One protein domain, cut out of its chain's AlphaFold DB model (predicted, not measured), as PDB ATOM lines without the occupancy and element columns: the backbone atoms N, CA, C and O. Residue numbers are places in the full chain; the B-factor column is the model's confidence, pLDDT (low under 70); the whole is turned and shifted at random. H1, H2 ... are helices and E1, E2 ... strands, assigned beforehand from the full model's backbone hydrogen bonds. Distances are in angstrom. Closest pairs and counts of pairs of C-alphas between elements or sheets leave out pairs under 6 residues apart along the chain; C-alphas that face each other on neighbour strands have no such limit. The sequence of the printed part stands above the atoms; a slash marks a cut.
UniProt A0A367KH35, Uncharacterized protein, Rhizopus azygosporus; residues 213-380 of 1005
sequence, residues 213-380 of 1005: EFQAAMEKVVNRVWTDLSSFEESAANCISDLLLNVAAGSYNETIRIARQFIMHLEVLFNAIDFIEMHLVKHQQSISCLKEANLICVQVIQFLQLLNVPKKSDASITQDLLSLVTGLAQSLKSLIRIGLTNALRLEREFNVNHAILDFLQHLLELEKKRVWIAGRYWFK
ATOM      1  N   GLU A 213     -14.534  -1.865  73.999       82.19
ATOM      2  CA  GLU A 213     -13.212  -2.196  74.533       82.19
ATOM      3  C   GLU A 213     -13.147  -3.668  74.936       82.19
ATOM      4  O   GLU A 213     -12.185  -4.359  74.584       82.19
ATOM      5  N   PHE A 214     -14.221  -4.182  75.541       84.00
ATOM      6  CA  PHE A 214     -14.384  -5.596  75.865       84.00
ATOM      7  C   PHE A 214     -14.336  -6.491  74.616       84.00
ATOM      8  O   PHE A 214     -13.559  -7.449  74.566       84.00
ATOM      9  N   GLN A 215     -15.063  -6.133  73.549       82.69
ATOM     10  CA  GLN A 215     -14.965  -6.807  72.247       82.69
ATOM     11  C   GLN A 215     -13.531  -6.829  71.706       82.69
ATOM     12  O   GLN A 215     -13.063  -7.860  71.220       82.69
ATOM     13  N   ALA A 216     -12.824  -5.698  71.775       81.25
ATOM     14  CA  ALA A 216     -11.454  -5.589  71.282       81.25
ATOM     15  C   ALA A 216     -10.449  -6.371  72.149       81.25
ATOM     16  O   ALA A 216      -9.452  -6.879  71.628       81.25
ATOM     17  N   ALA A 217     -10.694  -6.493  73.457       84.88
ATOM     18  CA  ALA A 217      -9.929  -7.356  74.351       84.88
ATOM     19  C   ALA A 217     -10.167  -8.839  74.021       84.88
ATOM     20  O   ALA A 217      -9.203  -9.584  73.832       84.88
ATOM     21  N   MET A 218     -11.425  -9.251  73.840       86.94
ATOM     22  CA  MET A 218     -11.775 -10.623  73.465       86.94
ATOM     23  C   MET A 218     -11.229 -11.003  72.078       86.94
ATOM     24  O   MET A 218     -10.641 -12.074  71.934       86.94
ATOM     25  N   GLU A 219     -11.302 -10.121  71.070       84.44
ATOM     26  CA  GLU A 219     -10.684 -10.352  69.748       84.44
ATOM     27  C   GLU A 219      -9.165 -10.584  69.877       84.44
ATOM     28  O   GLU A 219      -8.620 -11.469  69.213       84.44
ATOM     29  N   LYS A 220      -8.463  -9.872  70.775       85.06
ATOM     30  CA  LYS A 220      -7.034 -10.122  71.053       85.06
ATOM     31  C   LYS A 220      -6.797 -11.483  71.716       85.06
ATOM     32  O   LYS A 220      -5.876 -12.184  71.299       85.06
ATOM     33  N   VAL A 221      -7.605 -11.873  72.706       88.94
ATOM     34  CA  VAL A 221      -7.483 -13.181  73.384       88.94
ATOM     35  C   VAL A 221      -7.731 -14.324  72.400       88.94
ATOM     36  O   VAL A 221      -6.896 -15.219  72.294       88.94
ATOM     37  N   VAL A 222      -8.809 -14.261  71.610       86.81
ATOM     38  CA  VAL A 222      -9.127 -15.242  70.557       86.81
ATOM     39  C   VAL A 222      -7.966 -15.386  69.569       86.81
ATOM     40  O   VAL A 222      -7.527 -16.504  69.302       86.81
ATOM     41  N   ASN A 223      -7.428 -14.270  69.064       83.12
ATOM     42  CA  ASN A 223      -6.310 -14.288  68.120       83.12
ATOM     43  C   ASN A 223      -5.023 -14.861  68.733       83.12
ATOM     44  O   ASN A 223      -4.316 -15.604  68.051       83.12
ATOM     45  N   ARG A 224      -4.723 -14.561  70.005       87.38
ATOM     46  CA  ARG A 224      -3.570 -15.139  70.714       87.38
ATOM     47  C   ARG A 224      -3.728 -16.637  70.947       87.38
ATOM     48  O   ARG A 224      -2.850 -17.387  70.542       87.38
ATOM     49  N   VAL A 225      -4.853 -17.088  71.508       87.06
ATOM     50  CA  VAL A 225      -5.139 -18.524  71.705       87.06
ATOM     51  C   VAL A 225      -5.032 -19.276  70.380       87.06
ATOM     52  O   VAL A 225      -4.410 -20.333  70.325       87.06
ATOM     53  N   TRP A 226      -5.590 -18.721  69.301       85.81
ATOM     54  CA  TRP A 226      -5.499 -19.321  67.975       85.81
ATOM     55  C   TRP A 226      -4.052 -19.396  67.451       85.81
ATOM     56  O   TRP A 226      -3.612 -20.459  67.009       85.81
ATOM     57  N   THR A 227      -3.306 -18.291  67.502       79.75
ATOM     58  CA  THR A 227      -1.964 -18.185  66.901       79.75
ATOM     59  C   THR A 227      -0.912 -18.953  67.702       79.75
ATOM     60  O   THR A 227      -0.194 -19.780  67.135       79.75
ATOM     61  N   ASP A 228      -0.860 -18.725  69.017       84.81
ATOM     62  CA  ASP A 228       0.163 -19.262  69.919       84.81
ATOM     63  C   ASP A 228       0.058 -20.806  69.983       84.81
ATOM     64  O   ASP A 228       1.062 -21.512  69.850       84.81
ATOM     65  N   LEU A 229      -1.165 -21.359  70.078       86.19
ATOM     66  CA  LEU A 229      -1.382 -22.817  70.075       86.19
ATOM     67  C   LEU A 229      -1.133 -23.465  68.712       86.19
ATOM     68  O   LEU A 229      -0.608 -24.578  68.667       86.19
ATOM     69  N   SER A 230      -1.466 -22.787  67.608       82.56
ATOM     70  CA  SER A 230      -1.200 -23.314  66.264       82.56
ATOM     71  C   SER A 230       0.298 -23.422  65.982       82.56
ATOM     72  O   SER A 230       0.740 -24.441  65.454       82.56
ATOM     73  N   SER A 231       1.092 -22.419  66.384       79.44
ATOM     74  CA  SER A 231       2.559 -22.459  66.253       79.44
ATOM     75  C   SER A 231       3.171 -23.598  67.079       79.44
ATOM     76  O   SER A 231       4.015 -24.365  66.594       79.44
ATOM     77  N   PHE A 232       2.701 -23.771  68.322       85.56
ATOM     78  CA  PHE A 232       3.128 -24.875  69.176       85.56
ATOM     79  C   PHE A 232       2.763 -26.243  68.565       85.56
ATOM     80  O   PHE A 232       3.642 -27.096  68.413       85.56
ATOM     81  N   GLU A 233       1.510 -26.441  68.139       85.12
ATOM     82  CA  GLU A 233       1.047 -27.691  67.521       85.12
ATOM     83  C   GLU A 233       1.815 -28.022  66.230       85.12
ATOM     84  O   GLU A 233       2.261 -29.161  66.065       85.12
ATOM     85  N   GLU A 234       2.026 -27.045  65.342       80.00
ATOM     86  CA  GLU A 234       2.781 -27.225  64.096       80.00
ATOM     87  C   GLU A 234       4.217 -27.694  64.373       80.00
ATOM     88  O   GLU A 234       4.704 -28.649  63.762       80.00
ATOM     89  N   SER A 235       4.890 -27.076  65.346       80.56
ATOM     90  CA  SER A 235       6.258 -27.453  65.710       80.56
ATOM     91  C   SER A 235       6.372 -28.858  66.314       80.56
ATOM     92  O   SER A 235       7.266 -29.620  65.931       80.56
ATOM     93  N   ALA A 236       5.425 -29.251  67.171       85.62
ATOM     94  CA  ALA A 236       5.374 -30.597  67.732       85.62
ATOM     95  C   ALA A 236       5.049 -31.654  66.658       85.62
ATOM     96  O   ALA A 236       5.658 -32.726  66.642       85.62
ATOM     97  N   ALA A 237       4.141 -31.345  65.723       82.81
ATOM     98  CA  ALA A 237       3.807 -32.217  64.598       82.81
ATOM     99  C   ALA A 237       5.008 -32.434  63.661       82.81
ATOM    100  O   ALA A 237       5.276 -33.571  63.265       82.81
ATOM    101  N   ASN A 238       5.785 -31.387  63.364       80.44
ATOM    102  CA  ASN A 238       7.033 -31.503  62.601       80.44
ATOM    103  C   ASN A 238       8.053 -32.403  63.323       80.44
ATOM    104  O   ASN A 238       8.624 -33.306  62.713       80.44
ATOM    105  N   CYS A 239       8.210 -32.246  64.641       82.50
ATOM    106  CA  CYS A 239       9.101 -33.091  65.437       82.50
ATOM    107  C   CYS A 239       8.684 -34.579  65.426       82.50
ATOM    108  O   CYS A 239       9.534 -35.462  65.311       82.50
ATOM    109  N   ILE A 240       7.380 -34.874  65.495       83.44
ATOM    110  CA  ILE A 240       6.843 -36.246  65.397       83.44
ATOM    111  C   ILE A 240       6.997 -36.810  63.972       83.44
ATOM    112  O   ILE A 240       7.316 -37.990  63.810       83.44
ATOM    113  N   SER A 241       6.838 -35.970  62.941       81.88
ATOM    114  CA  SER A 241       7.105 -36.331  61.535       81.88
ATOM    115  C   SER A 241       8.539 -36.817  61.356       81.88
ATOM    116  O   SER A 241       8.792 -37.861  60.756       81.88
ATOM    117  N   ASP A 242       9.483 -36.057  61.903       76.94
ATOM    118  CA  ASP A 242      10.906 -36.322  61.771       76.94
ATOM    119  C   ASP A 242      11.344 -37.536  62.589       76.94
ATOM    120  O   ASP A 242      12.173 -38.318  62.116       76.94
ATOM    121  N   LEU A 243      10.739 -37.754  63.762       81.31
ATOM    122  CA  LEU A 243      10.946 -38.962  64.558       81.31
ATOM    123  C   LEU A 243      10.543 -40.208  63.755       81.31
ATOM    124  O   LEU A 243      11.341 -41.133  63.616       81.31
ATOM    125  N   LEU A 244       9.347 -40.198  63.152       78.31
ATOM    126  CA  LEU A 244       8.862 -41.288  62.301       78.31
ATOM    127  C   LEU A 244       9.803 -41.559  61.116       78.31
ATOM    128  O   LEU A 244      10.131 -42.712  60.840       78.31
ATOM    129  N   LEU A 245      10.241 -40.508  60.415       74.75
ATOM    130  CA  LEU A 245      11.110 -40.641  59.243       74.75
ATOM    131  C   LEU A 245      12.471 -41.250  59.590       74.75
ATOM    132  O   LEU A 245      12.961 -42.101  58.848       74.75
ATOM    133  N   ASN A 246      13.070 -40.851  60.713       75.81
ATOM    134  CA  ASN A 246      14.380 -41.357  61.118       75.81
ATOM    135  C   ASN A 246      14.310 -42.775  61.704       75.81
ATOM    136  O   ASN A 246      15.217 -43.567  61.440       75.81
ATOM    137  N   VAL A 247      13.208 -43.143  62.374       75.50
ATOM    138  CA  VAL A 247      12.922 -44.539  62.756       75.50
ATOM    139  C   VAL A 247      12.773 -45.421  61.513       75.50
ATOM    140  O   VAL A 247      13.437 -46.451  61.416       75.50
ATOM    141  N   ALA A 248      11.978 -45.002  60.521       70.31
ATOM    142  CA  ALA A 248      11.796 -45.750  59.273       70.31
ATOM    143  C   ALA A 248      13.108 -45.899  58.473       70.31
ATOM    144  O   ALA A 248      13.384 -46.961  57.907       70.31
ATOM    145  N   ALA A 249      13.955 -44.864  58.477       67.88
ATOM    146  CA  ALA A 249      15.289 -44.891  57.880       67.88
ATOM    147  C   ALA A 249      16.330 -45.694  58.693       67.88
ATOM    148  O   ALA A 249      17.439 -45.902  58.209       67.88
ATOM    149  N   GLY A 250      16.018 -46.132  59.922       69.31
ATOM    150  CA  GLY A 250      16.971 -46.799  60.820       69.31
ATOM    151  C   GLY A 250      18.094 -45.888  61.342       69.31
ATOM    152  O   GLY A 250      19.131 -46.371  61.793       69.31
ATOM    153  N   SER A 251      17.916 -44.566  61.278       73.62
ATOM    154  CA  SER A 251      18.933 -43.572  61.640       73.62
ATOM    155  C   SER A 251      18.962 -43.332  63.152       73.62
ATOM    156  O   SER A 251      18.365 -42.383  63.666       73.62
ATOM    157  N   TYR A 252      19.667 -44.207  63.876       78.00
ATOM    158  CA  TYR A 252      19.710 -44.255  65.346       78.00
ATOM    159  C   TYR A 252      20.055 -42.907  66.006       78.00
ATOM    160  O   TYR A 252      19.275 -42.372  66.797       78.00
ATOM    161  N   ASN A 253      21.198 -42.320  65.634       75.69
ATOM    162  CA  ASN A 253      21.699 -41.076  66.229       75.69
ATOM    163  C   ASN A 253      20.762 -39.883  65.993       75.69
ATOM    164  O   ASN A 253      20.573 -39.058  66.887       75.69
ATOM    165  N   GLU A 254      20.157 -39.800  64.806       77.06
ATOM    166  CA  GLU A 254      19.251 -38.706  64.459       77.06
ATOM    167  C   GLU A 254      17.884 -38.876  65.130       77.06
ATOM    168  O   GLU A 254      17.337 -37.919  65.675       77.06
ATOM    169  N   THR A 255      17.392 -40.113  65.243       78.69
ATOM    170  CA  THR A 255      16.185 -40.423  66.024       78.69
ATOM    171  C   THR A 255      16.341 -40.004  67.490       78.69
ATOM    172  O   THR A 255      15.449 -39.366  68.046       78.69
ATOM    173  N   ILE A 256      17.493 -40.285  68.115       80.62
ATOM    174  CA  ILE A 256      17.785 -39.858  69.494       80.62
ATOM    175  C   ILE A 256      17.834 -38.325  69.615       80.62
ATOM    176  O   ILE A 256      17.345 -37.772  70.604       80.62
ATOM    177  N   ARG A 257      18.392 -37.615  68.624       80.56
ATOM    178  CA  ARG A 257      18.388 -36.140  68.595       80.56
ATOM    179  C   ARG A 257      16.969 -35.585  68.518       80.56
ATOM    180  O   ARG A 257      16.623 -34.725  69.322       80.56
ATOM    181  N   ILE A 258      16.136 -36.105  67.623       80.69
ATOM    182  CA  ILE A 258      14.753 -35.640  67.453       80.69
ATOM    183  C   ILE A 258      13.894 -36.003  68.674       80.69
ATOM    184  O   ILE A 258      13.094 -35.188  69.123       80.69
ATOM    185  N   ALA A 259      14.120 -37.155  69.312       85.06
ATOM    186  CA  ALA A 259      13.481 -37.484  70.587       85.06
ATOM    187  C   ALA A 259      13.836 -36.470  71.694       85.06
ATOM    188  O   ALA A 259      12.951 -36.033  72.431       85.06
ATOM    189  N   ARG A 260      15.098 -36.010  71.774       81.00
ATOM    190  CA  ARG A 260      15.499 -34.903  72.673       81.00
ATOM    191  C   ARG A 260      14.792 -33.586  72.325       81.00
ATOM    192  O   ARG A 260      14.432 -32.843  73.234       81.00
ATOM    193  N   GLN A 261      14.555 -33.305  71.043       82.06
ATOM    194  CA  GLN A 261      13.785 -32.130  70.612       82.06
ATOM    195  C   GLN A 261      12.305 -32.228  71.006       82.06
ATOM    196  O   GLN A 261      11.730 -31.246  71.479       82.06
ATOM    197  N   PHE A 262      11.696 -33.411  70.896       87.31
ATOM    198  CA  PHE A 262      10.313 -33.631  71.320       87.31
ATOM    199  C   PHE A 262      10.151 -33.497  72.840       87.31
ATOM    200  O   PHE A 262       9.215 -32.851  73.303       87.31
ATOM    201  N   ILE A 263      11.116 -33.999  73.620       86.00
ATOM    202  CA  ILE A 263      11.163 -33.832  75.083       86.00
ATOM    203  C   ILE A 263      11.082 -32.353  75.494       86.00
ATOM    204  O   ILE A 263      10.379 -32.048  76.451       86.00
ATOM    205  N   MET A 264      11.713 -31.424  74.764       83.25
ATOM    206  CA  MET A 264      11.605 -29.987  75.066       83.25
ATOM    207  C   MET A 264      10.204 -29.408  74.804       83.25
ATOM    208  O   MET A 264       9.798 -28.482  75.502       83.25
ATOM    209  N   HIS A 265       9.439 -29.956  73.851       87.25
ATOM    210  CA  HIS A 265       8.037 -29.561  73.655       87.25
ATOM    211  C   HIS A 265       7.174 -30.017  74.843       87.25
ATOM    212  O   HIS A 265       6.341 -29.252  75.327       87.25
ATOM    213  N   LEU A 266       7.408 -31.236  75.344       89.31
ATOM    214  CA  LEU A 266       6.724 -31.761  76.533       89.31
ATOM    215  C   LEU A 266       7.117 -31.001  77.802       89.31
ATOM    216  O   LEU A 266       6.250 -30.683  78.602       89.31
ATOM    217  N   GLU A 267       8.396 -30.661  77.961       85.00
ATOM    218  CA  GLU A 267       8.908 -29.890  79.097       85.00
ATOM    219  C   GLU A 267       8.207 -28.539  79.228       85.00
ATOM    220  O   GLU A 267       7.725 -28.188  80.301       85.00
ATOM    221  N   VAL A 268       8.082 -27.797  78.129       87.44
ATOM    222  CA  VAL A 268       7.407 -26.497  78.141       87.44
ATOM    223  C   VAL A 268       5.896 -26.641  78.393       87.44
ATOM    224  O   VAL A 268       5.333 -25.864  79.162       87.44
ATOM    225  N   LEU A 269       5.241 -27.659  77.822       90.62
ATOM    226  CA  LEU A 269       3.819 -27.925  78.071       90.62
ATOM    227  C   LEU A 269       3.544 -28.364  79.520       90.62
ATOM    228  O   LEU A 269       2.556 -27.930  80.106       90.62
ATOM    229  N   PHE A 270       4.403 -29.197  80.109       89.12
ATOM    230  CA  PHE A 270       4.260 -29.646  81.496       89.12
ATOM    231  C   PHE A 270       4.495 -28.487  82.472       89.12
ATOM    232  O   PHE A 270       3.689 -28.315  83.377       89.12
ATOM    233  N   ASN A 271       5.496 -27.627  82.235       85.69
ATOM    234  CA  ASN A 271       5.680 -26.390  83.007       85.69
ATOM    235  C   ASN A 271       4.441 -25.475  82.948       85.69
ATOM    236  O   ASN A 271       4.015 -24.950  83.974       85.69
ATOM    237  N   ALA A 272       3.827 -25.321  81.768       89.38
ATOM    238  CA  ALA A 272       2.605 -24.533  81.615       89.38
ATOM    239  C   ALA A 272       1.406 -25.139  82.375       89.38
ATOM    240  O   ALA A 272       0.579 -24.398  82.901       89.38
ATOM    241  N   ILE A 273       1.305 -26.471  82.463       88.88
ATOM    242  CA  ILE A 273       0.253 -27.160  83.232       88.88
ATOM    243  C   ILE A 273       0.523 -27.075  84.743       88.88
ATOM    244  O   ILE A 273      -0.389 -26.722  85.487       88.88
ATOM    245  N   ASP A 274       1.762 -27.310  85.191       85.31
ATOM    246  CA  ASP A 274       2.178 -27.186  86.598       85.31
ATOM    247  C   ASP A 274       1.930 -25.762  87.139       85.31
ATOM    248  O   ASP A 274       1.506 -25.591  88.284       85.31
ATOM    249  N   PHE A 275       2.137 -24.727  86.314       85.94
ATOM    250  CA  PHE A 275       1.822 -23.336  86.659       85.94
ATOM    251  C   PHE A 275       0.323 -23.131  86.947       85.94
ATOM    252  O   PHE A 275      -0.044 -22.529  87.958       85.94
ATOM    253  N   ILE A 276      -0.554 -23.678  86.097       88.69
ATOM    254  CA  ILE A 276      -2.012 -23.614  86.281       88.69
ATOM    255  C   ILE A 276      -2.449 -24.458  87.493       88.69
ATOM    256  O   ILE A 276      -3.296 -24.016  88.273       88.69
ATOM    257  N   GLU A 277      -1.833 -25.621  87.726       84.94
ATOM    258  CA  GLU A 277      -2.111 -26.450  88.904       84.94
ATOM    259  C   GLU A 277      -1.706 -25.750  90.209       84.94
ATOM    260  O   GLU A 277      -2.480 -25.735  91.166       84.94
ATOM    261  N   MET A 278      -0.553 -25.075  90.242       83.00
ATOM    262  CA  MET A 278      -0.122 -24.267  91.390       83.00
ATOM    263  C   MET A 278      -1.155 -23.193  91.773       83.00
ATOM    264  O   MET A 278      -1.303 -22.876  92.956       83.00
ATOM    265  N   HIS A 279      -1.871 -22.623  90.801       81.38
ATOM    266  CA  HIS A 279      -2.960 -21.686  91.072       81.38
ATOM    267  C   HIS A 279      -4.236 -22.397  91.545       81.38
ATOM    268  O   HIS A 279      -4.819 -21.962  92.535       81.38
ATOM    269  N   LEU A 280      -4.632 -23.517  90.933       83.12
ATOM    270  CA  LEU A 280      -5.824 -24.282  91.338       83.12
ATOM    271  C   LEU A 280      -5.719 -24.904  92.739       83.12
ATOM    272  O   LEU A 280      -6.703 -24.912  93.480       83.12
ATOM    273  N   VAL A 281      -4.528 -25.346  93.155       79.44
ATOM    274  CA  VAL A 281      -4.303 -25.926  94.493       79.44
ATOM    275  C   VAL A 281      -4.581 -24.910  95.610       79.44
ATOM    276  O   VAL A 281      -5.082 -25.293  96.668       79.44
ATOM    277  N   LYS A 282      -4.368 -23.604  95.372       79.31
ATOM    278  CA  LYS A 282      -4.747 -22.531  96.320       79.31
ATOM    279  C   LYS A 282      -6.258 -22.482  96.578       79.31
ATOM    280  O   LYS A 282      -6.677 -22.034  97.641       79.31
ATOM    281  N   HIS A 283      -7.054 -22.976  95.631       78.31
ATOM    282  CA  HIS A 283      -8.511 -23.066  95.685       78.31
ATOM    283  C   HIS A 283      -9.014 -24.507  95.910       78.31
ATOM    284  O   HIS A 283     -10.175 -24.803  95.640       78.31
ATOM    285  N   GLN A 284      -8.154 -25.402  96.422       75.12
ATOM    286  CA  GLN A 284      -8.465 -26.810  96.727       75.12
ATOM    287  C   GLN A 284      -8.894 -27.655  95.508       75.12
ATOM    288  O   GLN A 284      -9.653 -28.614  95.643       75.12
ATOM    289  N   GLN A 285      -8.394 -27.327  94.313       79.94
ATOM    290  CA  GLN A 285      -8.662 -28.073  93.079       79.94
ATOM    291  C   GLN A 285      -7.374 -28.647  92.466       79.94
ATOM    292  O   GLN A 285      -6.283 -28.131  92.700       79.94
ATOM    293  N   SER A 286      -7.504 -29.718  91.678       77.31
ATOM    294  CA  SER A 286      -6.393 -30.449  91.048       77.31
ATOM    295  C   SER A 286      -6.628 -30.688  89.553       77.31
ATOM    296  O   SER A 286      -7.772 -30.673  89.085       77.31
ATOM    297  N   ILE A 287      -5.552 -30.922  88.790       84.06
ATOM    298  CA  ILE A 287      -5.626 -31.166  87.344       84.06
ATOM    299  C   ILE A 287      -5.491 -32.662  87.028       84.06
ATOM    300  O   ILE A 287      -4.428 -33.269  87.144       84.06
ATOM    301  N   SER A 288      -6.555 -33.257  86.487       82.31
ATOM    302  CA  SER A 288      -6.499 -34.616  85.934       82.31
ATOM    303  C   SER A 288      -5.824 -34.620  84.551       82.31
ATOM    304  O   SER A 288      -6.490 -34.453  83.532       82.31
ATOM    305  N   CYS A 289      -4.493 -34.767  84.522       84.62
ATOM    306  CA  CYS A 289      -3.687 -34.828  83.285       84.62
ATOM    307  C   CYS A 289      -2.605 -35.929  83.255       84.62
ATOM    308  O   CYS A 289      -1.975 -36.167  82.220       84.62
ATOM    309  N   LEU A 290      -2.374 -36.620  84.380       79.00
ATOM    310  CA  LEU A 290      -1.290 -37.603  84.529       79.00
ATOM    311  C   LEU A 290      -1.421 -38.798  83.573       79.00
ATOM    312  O   LEU A 290      -0.415 -39.346  83.122       79.00
ATOM    313  N   LYS A 291      -2.653 -39.195  83.231       81.00
ATOM    314  CA  LYS A 291      -2.931 -40.317  82.323       81.00
ATOM    315  C   LYS A 291      -2.425 -40.021  80.910       81.00
ATOM    316  O   LYS A 291      -1.732 -40.845  80.316       81.00
ATOM    317  N   GLU A 292      -2.745 -38.842  80.390       85.38
ATOM    318  CA  GLU A 292      -2.345 -38.356  79.072       85.38
ATOM    319  C   GLU A 292      -0.828 -38.131  79.004       85.38
ATOM    320  O   GLU A 292      -0.185 -38.544  78.038       85.38
ATOM    321  N   ALA A 293      -0.237 -37.544  80.050       84.25
ATOM    322  CA  ALA A 293       1.205 -37.322  80.140       84.25
ATOM    323  C   ALA A 293       2.008 -38.635  80.159       84.25
ATOM    324  O   ALA A 293       2.991 -38.777  79.427       84.25
ATOM    325  N   ASN A 294       1.562 -39.626  80.938       80.62
ATOM    326  CA  ASN A 294       2.181 -40.948  80.973       80.62
ATOM    327  C   ASN A 294       2.031 -41.677  79.622       80.62
ATOM    328  O   ASN A 294       2.998 -42.249  79.119       80.62
ATOM    329  N   LEU A 295       0.855 -41.590  78.983       83.88
ATOM    330  CA  LEU A 295       0.605 -42.194  77.670       83.88
ATOM    331  C   LEU A 295       1.577 -41.673  76.595       83.88
ATOM    332  O   LEU A 295       2.132 -42.480  75.849       83.88
ATOM    333  N   ILE A 296       1.853 -40.364  76.567       85.94
ATOM    334  CA  ILE A 296       2.867 -39.780  75.673       85.94
ATOM    335  C   ILE A 296       4.252 -40.367  75.960       85.94
ATOM    336  O   ILE A 296       4.931 -40.818  75.037       85.94
ATOM    337  N   CYS A 297       4.682 -40.391  77.225       83.75
ATOM    338  CA  CYS A 297       6.002 -40.907  77.594       83.75
ATOM    339  C   CYS A 297       6.180 -42.381  77.191       83.75
ATOM    340  O   CYS A 297       7.217 -42.742  76.631       83.75
ATOM    341  N   VAL A 298       5.154 -43.215  77.397       82.62
ATOM    342  CA  VAL A 298       5.139 -44.620  76.955       82.62
ATOM    343  C   VAL A 298       5.208 -44.727  75.428       82.62
ATOM    344  O   VAL A 298       6.008 -45.509  74.917       82.62
ATOM    345  N   GLN A 299       4.443 -43.921  74.688       85.00
ATOM    346  CA  GLN A 299       4.447 -43.928  73.220       85.00
ATOM    347  C   GLN A 299       5.801 -43.495  72.630       85.00
ATOM    348  O   GLN A 299       6.274 -44.113  71.677       85.00
ATOM    349  N   VAL A 300       6.479 -42.494  73.209       84.31
ATOM    350  CA  VAL A 300       7.841 -42.107  72.782       84.31
ATOM    351  C   VAL A 300       8.851 -43.226  73.068       84.31
ATOM    352  O   VAL A 300       9.710 -43.504  72.232       84.31
ATOM    353  N   ILE A 301       8.736 -43.918  74.208       82.88
ATOM    354  CA  ILE A 301       9.580 -45.086  74.515       82.88
ATOM    355  C   ILE A 301       9.322 -46.224  73.515       82.88
ATOM    356  O   ILE A 301      10.278 -46.813  73.015       82.88
ATOM    357  N   GLN A 302       8.065 -46.493  73.152       81.38
ATOM    358  CA  GLN A 302       7.712 -47.485  72.127       81.38
ATOM    359  C   GLN A 302       8.318 -47.134  70.756       81.38
ATOM    360  O   GLN A 302       8.918 -48.000  70.120       81.38
ATOM    361  N   PHE A 303       8.268 -45.863  70.336       78.44
ATOM    362  CA  PHE A 303       8.955 -45.387  69.124       78.44
ATOM    363  C   PHE A 303      10.456 -45.692  69.126       78.44
ATOM    364  O   PHE A 303      11.005 -46.131  68.116       78.44
ATOM    365  N   LEU A 304      11.120 -45.465  70.258       78.00
ATOM    366  CA  LEU A 304      12.553 -45.699  70.403       78.00
ATOM    367  C   LEU A 304      12.897 -47.194  70.464       78.00
ATOM    368  O   LEU A 304      13.916 -47.612  69.918       78.00
ATOM    369  N   GLN A 305      12.037 -48.020  71.062       79.00
ATOM    370  CA  GLN A 305      12.205 -49.476  71.096       79.00
ATOM    371  C   GLN A 305      12.147 -50.110  69.699       79.00
ATOM    372  O   GLN A 305      12.887 -51.063  69.442       79.00
ATOM    373  N   LEU A 306      11.348 -49.559  68.775       74.69
ATOM    374  CA  LEU A 306      11.256 -50.041  67.390       74.69
ATOM    375  C   LEU A 306      12.581 -49.936  66.609       74.69
ATOM    376  O   LEU A 306      12.787 -50.726  65.691       74.69
ATOM    377  N   LEU A 307      13.520 -49.063  67.010       68.56
ATOM    378  CA  LEU A 307      14.879 -49.019  66.437       68.56
ATOM    379  C   LEU A 307      15.664 -50.327  66.641       68.56
ATOM    380  O   LEU A 307      16.566 -50.631  65.862       68.56
ATOM    381  N   ASN A 308      15.345 -51.084  67.694       65.75
ATOM    382  CA  ASN A 308      16.082 -52.285  68.090       65.75
ATOM    383  C   ASN A 308      15.455 -53.582  67.541       65.75
ATOM    384  O   ASN A 308      16.013 -54.665  67.730       65.75
ATOM    385  N   VAL A 309      14.299 -53.498  66.873       64.94
ATOM    386  CA  VAL A 309      13.587 -54.658  66.320       64.94
ATOM    387  C   VAL A 309      14.133 -54.978  64.919       64.94
ATOM    388  O   VAL A 309      14.145 -54.099  64.056       64.94
ATOM    389  N   PRO A 310      14.577 -56.218  64.633       54.50
ATOM    390  CA  PRO A 310      15.018 -56.584  63.289       54.50
ATOM    391  C   PRO A 310      13.847 -56.497  62.301       54.50
ATOM    392  O   PRO A 310      12.768 -57.027  62.573       54.50
ATOM    393  N   LYS A 311      14.074 -55.856  61.145       53.19
ATOM    394  CA  LYS A 311      13.055 -55.614  60.111       53.19
ATOM    395  C   LYS A 311      12.351 -56.912  59.686       53.19
ATOM    396  O   LYS A 311      12.894 -57.698  58.914       53.19
ATOM    397  N   LYS A 312      11.120 -57.109  60.161       46.25
ATOM    398  CA  LYS A 312      10.148 -58.058  59.598       46.25
ATOM    399  C   LYS A 312       9.202 -57.288  58.677       46.25
ATOM    400  O   LYS A 312       8.704 -56.252  59.095       46.25
ATOM    401  N   SER A 313       8.977 -57.811  57.467       46.78
ATOM    402  CA  SER A 313       7.973 -57.394  56.462       46.78
ATOM    403  C   SER A 313       7.453 -55.949  56.577       46.78
ATOM    404  O   SER A 313       6.558 -55.672  57.381       46.78
ATOM    405  N   ASP A 314       7.938 -55.060  55.703       51.31
ATOM    406  CA  ASP A 314       7.746 -53.596  55.756       51.31
ATOM    407  C   ASP A 314       6.276 -53.117  55.877       51.31
ATOM    408  O   ASP A 314       6.001 -52.022  56.373       51.31
ATOM    409  N   ALA A 315       5.306 -53.950  55.486       48.12
ATOM    410  CA  ALA A 315       3.873 -53.673  55.614       48.12
ATOM    411  C   ALA A 315       3.316 -53.728  57.056       48.12
ATOM    412  O   ALA A 315       2.280 -53.120  57.314       48.12
ATOM    413  N   SER A 316       3.958 -54.442  57.994       46.41
ATOM    414  CA  SER A 316       3.477 -54.529  59.390       46.41
ATOM    415  C   SER A 316       3.977 -53.351  60.225       46.41
ATOM    416  O   SER A 316       3.191 -52.665  60.873       46.41
ATOM    417  N   ILE A 317       5.282 -53.069  60.138       56.53
ATOM    418  CA  ILE A 317       5.961 -52.002  60.894       56.53
ATOM    419  C   ILE A 317       5.314 -50.628  60.624       56.53
ATOM    420  O   ILE A 317       5.237 -49.779  61.509       56.53
ATOM    421  N   THR A 318       4.802 -50.409  59.410       61.34
ATOM    422  CA  THR A 318       4.175 -49.144  59.002       61.34
ATOM    423  C   THR A 318       2.802 -48.885  59.634       61.34
ATOM    424  O   THR A 318       2.478 -47.719  59.863       61.34
ATOM    425  N   GLN A 319       2.009 -49.913  59.969       65.00
ATOM    426  CA  GLN A 319       0.725 -49.724  60.666       65.00
ATOM    427  C   GLN A 319       0.933 -49.385  62.145       65.00
ATOM    428  O   GLN A 319       0.342 -48.423  62.641       65.00
ATOM    429  N   ASP A 320       1.828 -50.108  62.820       69.38
ATOM    430  CA  ASP A 320       2.140 -49.875  64.232       69.38
ATOM    431  C   ASP A 320       2.691 -48.453  64.435       69.38
ATOM    432  O   ASP A 320       2.178 -47.698  65.264       69.38
ATOM    433  N   LEU A 321       3.641 -48.024  63.594       72.75
ATOM    434  CA  LEU A 321       4.176 -46.656  63.594       72.75
ATOM    435  C   LEU A 321       3.093 -45.582  63.366       72.75
ATOM    436  O   LEU A 321       3.094 -44.555  64.045       72.75
ATOM    437  N   LEU A 322       2.151 -45.805  62.442       69.12
ATOM    438  CA  LEU A 322       1.021 -44.894  62.200       69.12
ATOM    439  C   LEU A 322       0.074 -44.804  63.409       69.12
ATOM    440  O   LEU A 322      -0.431 -43.718  63.721       69.12
ATOM    441  N   SER A 323      -0.150 -45.915  64.114       79.19
ATOM    442  CA  SER A 323      -0.950 -45.929  65.344       79.19
ATOM    443  C   SER A 323      -0.267 -45.157  66.481       79.19
ATOM    444  O   SER A 323      -0.915 -44.367  67.167       79.19
ATOM    445  N   LEU A 324       1.060 -45.273  66.611       81.31
ATOM    446  CA  LEU A 324       1.835 -44.535  67.608       81.31
ATOM    447  C   LEU A 324       1.877 -43.028  67.300       81.31
ATOM    448  O   LEU A 324       1.708 -42.220  68.213       81.31
ATOM    449  N   VAL A 325       2.024 -42.623  66.028       79.69
ATOM    450  CA  VAL A 325       1.936 -41.201  65.624       79.69
ATOM    451  C   VAL A 325       0.566 -40.615  65.972       79.69
ATOM    452  O   VAL A 325       0.491 -39.524  66.539       79.69
ATOM    453  N   THR A 326      -0.524 -41.314  65.638       81.25
ATOM    454  CA  THR A 326      -1.880 -40.809  65.920       81.25
ATOM    455  C   THR A 326      -2.193 -40.805  67.420       81.25
ATOM    456  O   THR A 326      -2.842 -39.873  67.898       81.25
ATOM    457  N   GLY A 327      -1.650 -41.761  68.181       82.50
ATOM    458  CA  GLY A 327      -1.677 -41.773  69.644       82.50
ATOM    459  C   GLY A 327      -0.978 -40.565  70.280       82.50
ATOM    460  O   GLY A 327      -1.589 -39.883  71.109       82.50
ATOM    461  N   LEU A 328       0.252 -40.248  69.850       85.75
ATOM    462  CA  LEU A 328       0.996 -39.073  70.331       85.75
ATOM    463  C   LEU A 328       0.243 -37.775  70.029       85.75
ATOM    464  O   LEU A 328       0.076 -36.930  70.908       85.75
ATOM    465  N   ALA A 329      -0.257 -37.644  68.797       84.81
ATOM    466  CA  ALA A 329      -1.034 -36.496  68.338       84.81
ATOM    467  C   ALA A 329      -2.249 -36.211  69.227       84.81
ATOM    468  O   ALA A 329      -2.492 -35.074  69.637       84.81
ATOM    469  N   GLN A 330      -3.027 -37.257  69.512       84.62
ATOM    470  CA  GLN A 330      -4.269 -37.138  70.260       84.62
ATOM    471  C   GLN A 330      -4.010 -36.855  71.743       84.62
ATOM    472  O   GLN A 330      -4.696 -36.023  72.339       84.62
ATOM    473  N   SER A 331      -2.989 -37.490  72.321       86.75
ATOM    474  CA  SER A 331      -2.599 -37.281  73.718       86.75
ATOM    475  C   SER A 331      -2.070 -35.859  73.944       86.75
ATOM    476  O   SER A 331      -2.471 -35.199  74.901       86.75
ATOM    477  N   LEU A 332      -1.259 -35.337  73.012       90.62
ATOM    478  CA  LEU A 332      -0.762 -33.958  73.046       90.62
ATOM    479  C   LEU A 332      -1.906 -32.932  72.988       90.62
ATOM    480  O   LEU A 332      -1.950 -32.010  73.801       90.62
ATOM    481  N   LYS A 333      -2.874 -33.115  72.078       88.62
ATOM    482  CA  LYS A 333      -4.080 -32.266  72.020       88.62
ATOM    483  C   LYS A 333      -4.904 -32.327  73.296       88.62
ATOM    484  O   LYS A 333      -5.427 -31.297  73.714       88.62
ATOM    485  N   SER A 334      -5.020 -33.511  73.901       89.62
ATOM    486  CA  SER A 334      -5.737 -33.689  75.163       89.62
ATOM    487  C   SER A 334      -5.097 -32.854  76.275       89.62
ATOM    488  O   SER A 334      -5.796 -32.098  76.940       89.62
ATOM    489  N   LEU A 335      -3.765 -32.875  76.404       90.38
ATOM    490  CA  LEU A 335      -3.048 -32.033  77.369       90.38
ATOM    491  C   LEU A 335      -3.212 -30.530  77.102       90.38
ATOM    492  O   LEU A 335      -3.489 -29.785  78.040       90.38
ATOM    493  N   ILE A 336      -3.104 -30.080  75.846       92.12
ATOM    494  CA  ILE A 336      -3.334 -28.665  75.488       92.12
ATOM    495  C   ILE A 336      -4.766 -28.245  75.858       92.12
ATOM    496  O   ILE A 336      -4.967 -27.190  76.459       92.12
ATOM    497  N   ARG A 337      -5.760 -29.095  75.563       93.06
ATOM    498  CA  ARG A 337      -7.158 -28.891  75.965       93.06
ATOM    499  C   ARG A 337      -7.301 -28.804  77.482       93.06
ATOM    500  O   ARG A 337      -7.992 -27.904  77.952       93.06
ATOM    501  N   ILE A 338      -6.690 -29.714  78.243       91.69
ATOM    502  CA  ILE A 338      -6.768 -29.729  79.711       91.69
ATOM    503  C   ILE A 338      -6.147 -28.451  80.289       91.69
ATOM    504  O   ILE A 338      -6.789 -27.799  81.112       91.69
ATOM    505  N   GLY A 339      -4.962 -28.045  79.819       91.19
ATOM    506  CA  GLY A 339      -4.306 -26.802  80.233       91.19
ATOM    507  C   GLY A 339      -5.164 -25.566  79.950       91.19
ATOM    508  O   GLY A 339      -5.505 -24.832  80.875       91.19
ATOM    509  N   LEU A 340      -5.618 -25.390  78.703       93.50
ATOM    510  CA  LEU A 340      -6.450 -24.247  78.310       93.50
ATOM    511  C   LEU A 340      -7.802 -24.217  79.046       93.50
ATOM    512  O   LEU A 340      -8.260 -23.147  79.443       93.50
ATOM    513  N   THR A 341      -8.436 -25.375  79.263       91.88
ATOM    514  CA  THR A 341      -9.714 -25.461  79.997       91.88
ATOM    515  C   THR A 341      -9.547 -25.038  81.456       91.88
ATOM    516  O   THR A 341     -10.399 -24.328  81.981       91.88
ATOM    517  N   ASN A 342      -8.446 -25.424  82.107       91.00
ATOM    518  CA  ASN A 342      -8.162 -25.030  83.488       91.00
ATOM    519  C   ASN A 342      -7.681 -23.574  83.606       91.00
ATOM    520  O   ASN A 342      -8.030 -22.904  84.572       91.00
ATOM    521  N   ALA A 343      -6.977 -23.039  82.603       91.19
ATOM    522  CA  ALA A 343      -6.653 -21.613  82.539       91.19
ATOM    523  C   ALA A 343      -7.921 -20.744  82.416       91.19
ATOM    524  O   ALA A 343      -8.105 -19.811  83.191       91.19
ATOM    525  N   LEU A 344      -8.856 -21.116  81.530       90.31
ATOM    526  CA  LEU A 344     -10.191 -20.501  81.458       90.31
ATOM    527  C   LEU A 344     -10.948 -20.599  82.783       90.31
ATOM    528  O   LEU A 344     -11.656 -19.673  83.161       90.31
ATOM    529  N   ARG A 345     -10.816 -21.727  83.485       88.94
ATOM    530  CA  ARG A 345     -11.451 -21.944  84.785       88.94
ATOM    531  C   ARG A 345     -10.923 -20.988  85.855       88.94
ATOM    532  O   ARG A 345     -11.716 -20.465  86.625       88.94
ATOM    533  N   LEU A 346      -9.616 -20.722  85.872       88.00
ATOM    534  CA  LEU A 346      -8.998 -19.744  86.773       88.00
ATOM    535  C   LEU A 346      -9.482 -18.310  86.515       88.00
ATOM    536  O   LEU A 346      -9.775 -17.596  87.473       88.00
ATOM    537  N   GLU A 347      -9.617 -17.903  85.249       88.31
ATOM    538  CA  GLU A 347     -10.173 -16.583  84.912       88.31
ATOM    539  C   GLU A 347     -11.667 -16.484  85.277       88.31
ATOM    540  O   GLU A 347     -12.105 -15.452  85.775       88.31
ATOM    541  N   ARG A 348     -12.442 -17.561  85.075       85.31
ATOM    542  CA  ARG A 348     -13.908 -17.590  85.251       85.31
ATOM    543  C   ARG A 348     -14.399 -17.813  86.687       85.31
ATOM    544  O   ARG A 348     -15.290 -17.106  87.133       85.31
ATOM    545  N   GLU A 349     -13.899 -18.839  87.380       84.81
ATOM    546  CA  GLU A 349     -14.388 -19.240  88.715       84.81
ATOM    547  C   GLU A 349     -13.654 -18.507  89.850       84.81
ATOM    548  O   GLU A 349     -14.192 -18.386  90.949       84.81
ATOM    549  N   PHE A 350     -12.433 -18.019  89.596       82.62
ATOM    550  CA  PHE A 350     -11.527 -17.509  90.632       82.62
ATOM    551  C   PHE A 350     -10.998 -16.089  90.382       82.62
ATOM    552  O   PHE A 350     -10.208 -15.596  91.186       82.62
ATOM    553  N   ASN A 351     -11.432 -15.421  89.303       78.88
ATOM    554  CA  ASN A 351     -11.015 -14.065  88.916       78.88
ATOM    555  C   ASN A 351      -9.482 -13.869  88.861       78.88
ATOM    556  O   ASN A 351      -8.961 -12.785  89.139       78.88
ATOM    557  N   VAL A 352      -8.732 -14.919  88.503       82.44
ATOM    558  CA  VAL A 352      -7.280 -14.828  88.298       82.44
ATOM    559  C   VAL A 352      -7.024 -14.244  86.912       82.44
ATOM    560  O   VAL A 352      -6.968 -14.973  85.926       82.44
ATOM    561  N   ASN A 353      -6.891 -12.920  86.838       78.88
ATOM    562  CA  ASN A 353      -6.680 -12.197  85.582       78.88
ATOM    563  C   ASN A 353      -5.497 -12.757  84.768       78.88
ATOM    564  O   ASN A 353      -4.418 -12.984  85.310       78.88
ATOM    565  N   HIS A 354      -5.692 -12.887  83.451       83.62
ATOM    566  CA  HIS A 354      -4.684 -13.255  82.443       83.62
ATOM    567  C   HIS A 354      -4.109 -14.687  82.490       83.62
ATOM    568  O   HIS A 354      -3.194 -14.981  81.714       83.62
ATOM    569  N   ALA A 355      -4.665 -15.609  83.287       88.62
ATOM    570  CA  ALA A 355      -4.196 -16.998  83.354       88.62
ATOM    571  C   ALA A 355      -4.141 -17.721  81.985       88.62
ATOM    572  O   ALA A 355      -3.266 -18.565  81.771       88.62
ATOM    573  N   ILE A 356      -5.013 -17.381  81.024       90.00
ATOM    574  CA  ILE A 356      -4.933 -17.892  79.640       90.00
ATOM    575  C   ILE A 356      -3.666 -17.381  78.950       90.00
ATOM    576  O   ILE A 356      -2.963 -18.140  78.283       90.00
ATOM    577  N   LEU A 357      -3.371 -16.089  79.084       88.56
ATOM    578  CA  LEU A 357      -2.246 -15.448  78.407       88.56
ATOM    579  C   LEU A 357      -0.898 -15.909  78.970       88.56
ATOM    580  O   LEU A 357       0.050 -16.041  78.191       88.56
ATOM    581  N   ASP A 358      -0.843 -16.200  80.272       88.81
ATOM    582  CA  ASP A 358       0.317 -16.770  80.962       88.81
ATOM    583  C   ASP A 358       0.576 -18.223  80.534       88.81
ATOM    584  O   ASP A 358       1.705 -18.572  80.179       88.81
ATOM    585  N   PHE A 359      -0.476 -19.053  80.448       92.00
ATOM    586  CA  PHE A 359      -0.385 -20.412  79.896       92.00
ATOM    587  C   PHE A 359       0.212 -20.408  78.478       92.00
ATOM    588  O   PHE A 359       1.155 -21.150  78.193       92.00
ATOM    589  N   LEU A 360      -0.281 -19.528  77.597       89.81
ATOM    590  CA  LEU A 360       0.268 -19.367  76.245       89.81
ATOM    591  C   LEU A 360       1.712 -18.841  76.261       89.81
ATOM    592  O   LEU A 360       2.543 -19.293  75.475       89.81
ATOM    593  N   GLN A 361       2.038 -17.903  77.156       88.12
ATOM    594  CA  GLN A 361       3.377 -17.318  77.246       88.12
ATOM    595  C   GLN A 361       4.447 -18.353  77.615       88.12
ATOM    596  O   GLN A 361       5.551 -18.287  77.063       88.12
ATOM    597  N   HIS A 362       4.127 -19.318  78.482       85.69
ATOM    598  CA  HIS A 362       5.018 -20.446  78.747       85.69
ATOM    599  C   HIS A 362       5.262 -21.274  77.479       85.69
ATOM    600  O   HIS A 362       6.420 -21.513  77.142       85.69
ATOM    601  N   LEU A 363       4.226 -21.611  76.695       86.06
ATOM    602  CA  LEU A 363       4.386 -22.346  75.425       86.06
ATOM    603  C   LEU A 363       5.334 -21.643  74.430       86.06
ATOM    604  O   LEU A 363       6.114 -22.307  73.740       86.06
ATOM    605  N   LEU A 364       5.347 -20.306  74.417       80.56
ATOM    606  CA  LEU A 364       6.234 -19.489  73.577       80.56
ATOM    607  C   LEU A 364       7.700 -19.428  74.063       80.56
ATOM    608  O   LEU A 364       8.576 -18.984  73.316       80.56
ATOM    609  N   GLU A 365       8.039 -19.898  75.273       76.62
ATOM    610  CA  GLU A 365       9.447 -20.035  75.693       76.62
ATOM    611  C   GLU A 365      10.253 -20.948  74.765       76.62
ATOM    612  O   GLU A 365      11.462 -20.767  74.590       76.62
ATOM    613  N   LEU A 366       9.574 -21.927  74.168       72.50
ATOM    614  CA  LEU A 366      10.156 -22.865  73.227       72.50
ATOM    615  C   LEU A 366      10.651 -22.153  71.960       72.50
ATOM    616  O   LEU A 366      11.724 -22.480  71.457       72.50
ATOM    617  N   GLU A 367       9.914 -21.154  71.467       65.12
ATOM    618  CA  GLU A 367      10.280 -20.386  70.270       65.12
ATOM    619  C   GLU A 367      11.548 -19.557  70.487       65.12
ATOM    620  O   GLU A 367      12.443 -19.557  69.641       65.12
ATOM    621  N   LYS A 368      11.681 -18.940  71.669       66.94
ATOM    622  CA  LYS A 368      12.857 -18.143  72.070       66.94
ATOM    623  C   LYS A 368      14.163 -18.955  72.058       66.94
ATOM    624  O   LYS A 368      15.245 -18.374  71.964       66.94
ATOM    625  N   LYS A 369      14.076 -20.289  72.153       63.84
ATOM    626  CA  LYS A 369      15.212 -21.231  72.190       63.84
ATOM    627  C   LYS A 369      15.552 -21.840  70.812       63.84
ATOM    628  O   LYS A 369      16.537 -22.578  70.707       63.84
ATOM    629  N   ARG A 370      14.781 -21.538  69.752       63.06
ATOM    630  CA  ARG A 370      14.969 -22.103  68.399       63.06
ATOM    631  C   ARG A 370      16.083 -21.425  67.593       63.06
ATOM    632  O   ARG A 370      16.368 -20.237  67.732       63.06
ATOM    633  N   VAL A 371      16.678 -22.195  66.685       52.09
ATOM    634  CA  VAL A 371      17.626 -21.773  65.645       52.09
ATOM    635  C   VAL A 371      17.245 -22.471  64.349       52.09
ATOM    636  O   VAL A 371      17.063 -23.684  64.329       52.09
ATOM    637  N   TRP A 372      17.132 -21.731  63.252       42.12
ATOM    638  CA  TRP A 372      16.830 -22.322  61.951       42.12
ATOM    639  C   TRP A 372      18.119 -22.787  61.259       42.12
ATOM    640  O   TRP A 372      19.029 -21.984  61.046       42.12
ATOM    641  N   ILE A 373      18.213 -24.079  60.932       40.41
ATOM    642  CA  ILE A 373      19.375 -24.701  60.270       40.41
ATOM    643  C   ILE A 373      18.858 -25.718  59.245       40.41
ATOM    644  O   ILE A 373      17.960 -26.505  59.547       40.41
ATOM    645  N   ALA A 374      19.414 -25.705  58.029       33.03
ATOM    646  CA  ALA A 374      19.097 -26.663  56.961       33.03
ATOM    647  C   ALA A 374      17.581 -26.859  56.699       33.03
ATOM    648  O   ALA A 374      17.106 -27.977  56.517       33.03
ATOM    649  N   GLY A 375      16.803 -25.770  56.713       32.97
ATOM    650  CA  GLY A 375      15.361 -25.815  56.443       32.97
ATOM    651  C   GLY A 375      14.476 -26.231  57.623       32.97
ATOM    652  O   GLY A 375      13.262 -26.283  57.456       32.97
ATOM    653  N   ARG A 376      15.039 -26.506  58.808       41.50
ATOM    654  CA  ARG A 376      14.291 -26.968  59.993       41.50
ATOM    655  C   ARG A 376      14.582 -26.118  61.226       41.50
ATOM    656  O   ARG A 376      15.605 -25.435  61.301       41.50
ATOM    657  N   TYR A 377      13.682 -26.175  62.204       48.91
ATOM    658  CA  TYR A 377      13.909 -25.598  63.527       48.91
ATOM    659  C   TYR A 377      14.686 -26.579  64.404       48.91
ATOM    660  O   TYR A 377      14.214 -27.667  64.710       48.91
ATOM    661  N   TRP A 378      15.866 -26.152  64.829       51.97
ATOM    662  CA  TRP A 378      16.702 -26.800  65.830       51.97
ATOM    663  C   TRP A 378      16.629 -25.997  67.126       51.97
ATOM    664  O   TRP A 378      16.125 -24.875  67.149       51.97
ATOM    665  N   PHE A 379      17.173 -26.540  68.205       60.25
ATOM    666  CA  PHE A 379      17.347 -25.827  69.468       60.25
ATOM    667  C   PHE A 379      18.842 -25.639  69.715       60.25
ATOM    668  O   PHE A 379      19.628 -26.506  69.324       60.25
ATOM    669  N   LYS A 380      19.247 -24.522  70.335       47.72
ATOM    670  CA  LYS A 380      20.638 -24.378  70.802       47.72
ATOM    671  C   LYS A 380      20.898 -25.456  71.845       47.72
ATOM    672  O   LYS A 380      20.214 -25.430  72.858       47.72
TER     673      LYS A 380
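What this domain is: This is residues 213 to 380 of the 1005 residues of an uncharacterized protein of Rhizopus azygosporus (UniProt A0A367KH35). Four helices, H1 to H4, make an elongated up-and-down bundle, each running against the one before it, and the short H5 folds back onto H1, H2 and H4. Residues 213 to 220 of H1 stick out; tiny H6 packs on H2, followed by a small hairpin, E1 and E2. The printed part has 168 residues with six named helices, then two named strands in one antiparallel sheet, E1 - E2; the class is mostly helix. It is only just compact, close to loose, with a radius of gyration of the C-alphas of 18.1 A, and spans 59 by 36 by 25 A.

How they stand to each other: E1, residues 370 to 373, and E2, residues 376 to 379, form an antiparallel hairpin; N 371 and O 378, 2.8 A apart, are within hydrogen-bond range. The hub is H2, residues 252 to 281. With residues 252 to 265 alone it touches residues 236 to 247 of H1, residues 213 to 248, opposite ways at a shallow tilt of 31 degrees; the closest C-alphas, of Asn 246 and Thr 255, are 5.3 A apart. H3, residues 290 to 308, touches residues 321 to 335 alone of H4, residues 314 to 349; the closest C-alphas, of Glu 292 and Ser 331, are 5.5 A apart. H5, residues 355 to 363, touches residues 268 to 276 alone of H2; the closest C-alphas, of Ala 272 and Phe 359, are 5.4 A apart. H6, residues 365 to 368, touches residues 264 to 268 alone of H2; the closest C-alphas, of Val 268 and Leu 366, are 6.7 A apart. H3 and H5 are apart. Every O i to N i+4 pair is within hydrogen-bond range in H1 and H5, against 25 of 26 in H2, 13 of 15 in H3 and 30 of 32 in H4; H6 is too short for one.

Where its parts are: H1 and H4 each measure 52.5 A, H2 42.0 A and H3 28.1 A. C-alpha 213 begins H1 at (-13.212, -2.196, 74.533); C-alpha 379 ends E2 at (17.347, -25.827, 69.468).

The domain as a whole: The farthest C-alphas, of Glu 213 and Lys 312, are 62.4 A apart. The printed part has no cut and no long link. Mean pLDDT of the printed part is 78.4; residues 249 to 250, 307 to 320, 322 and 367 to 380 are under 70.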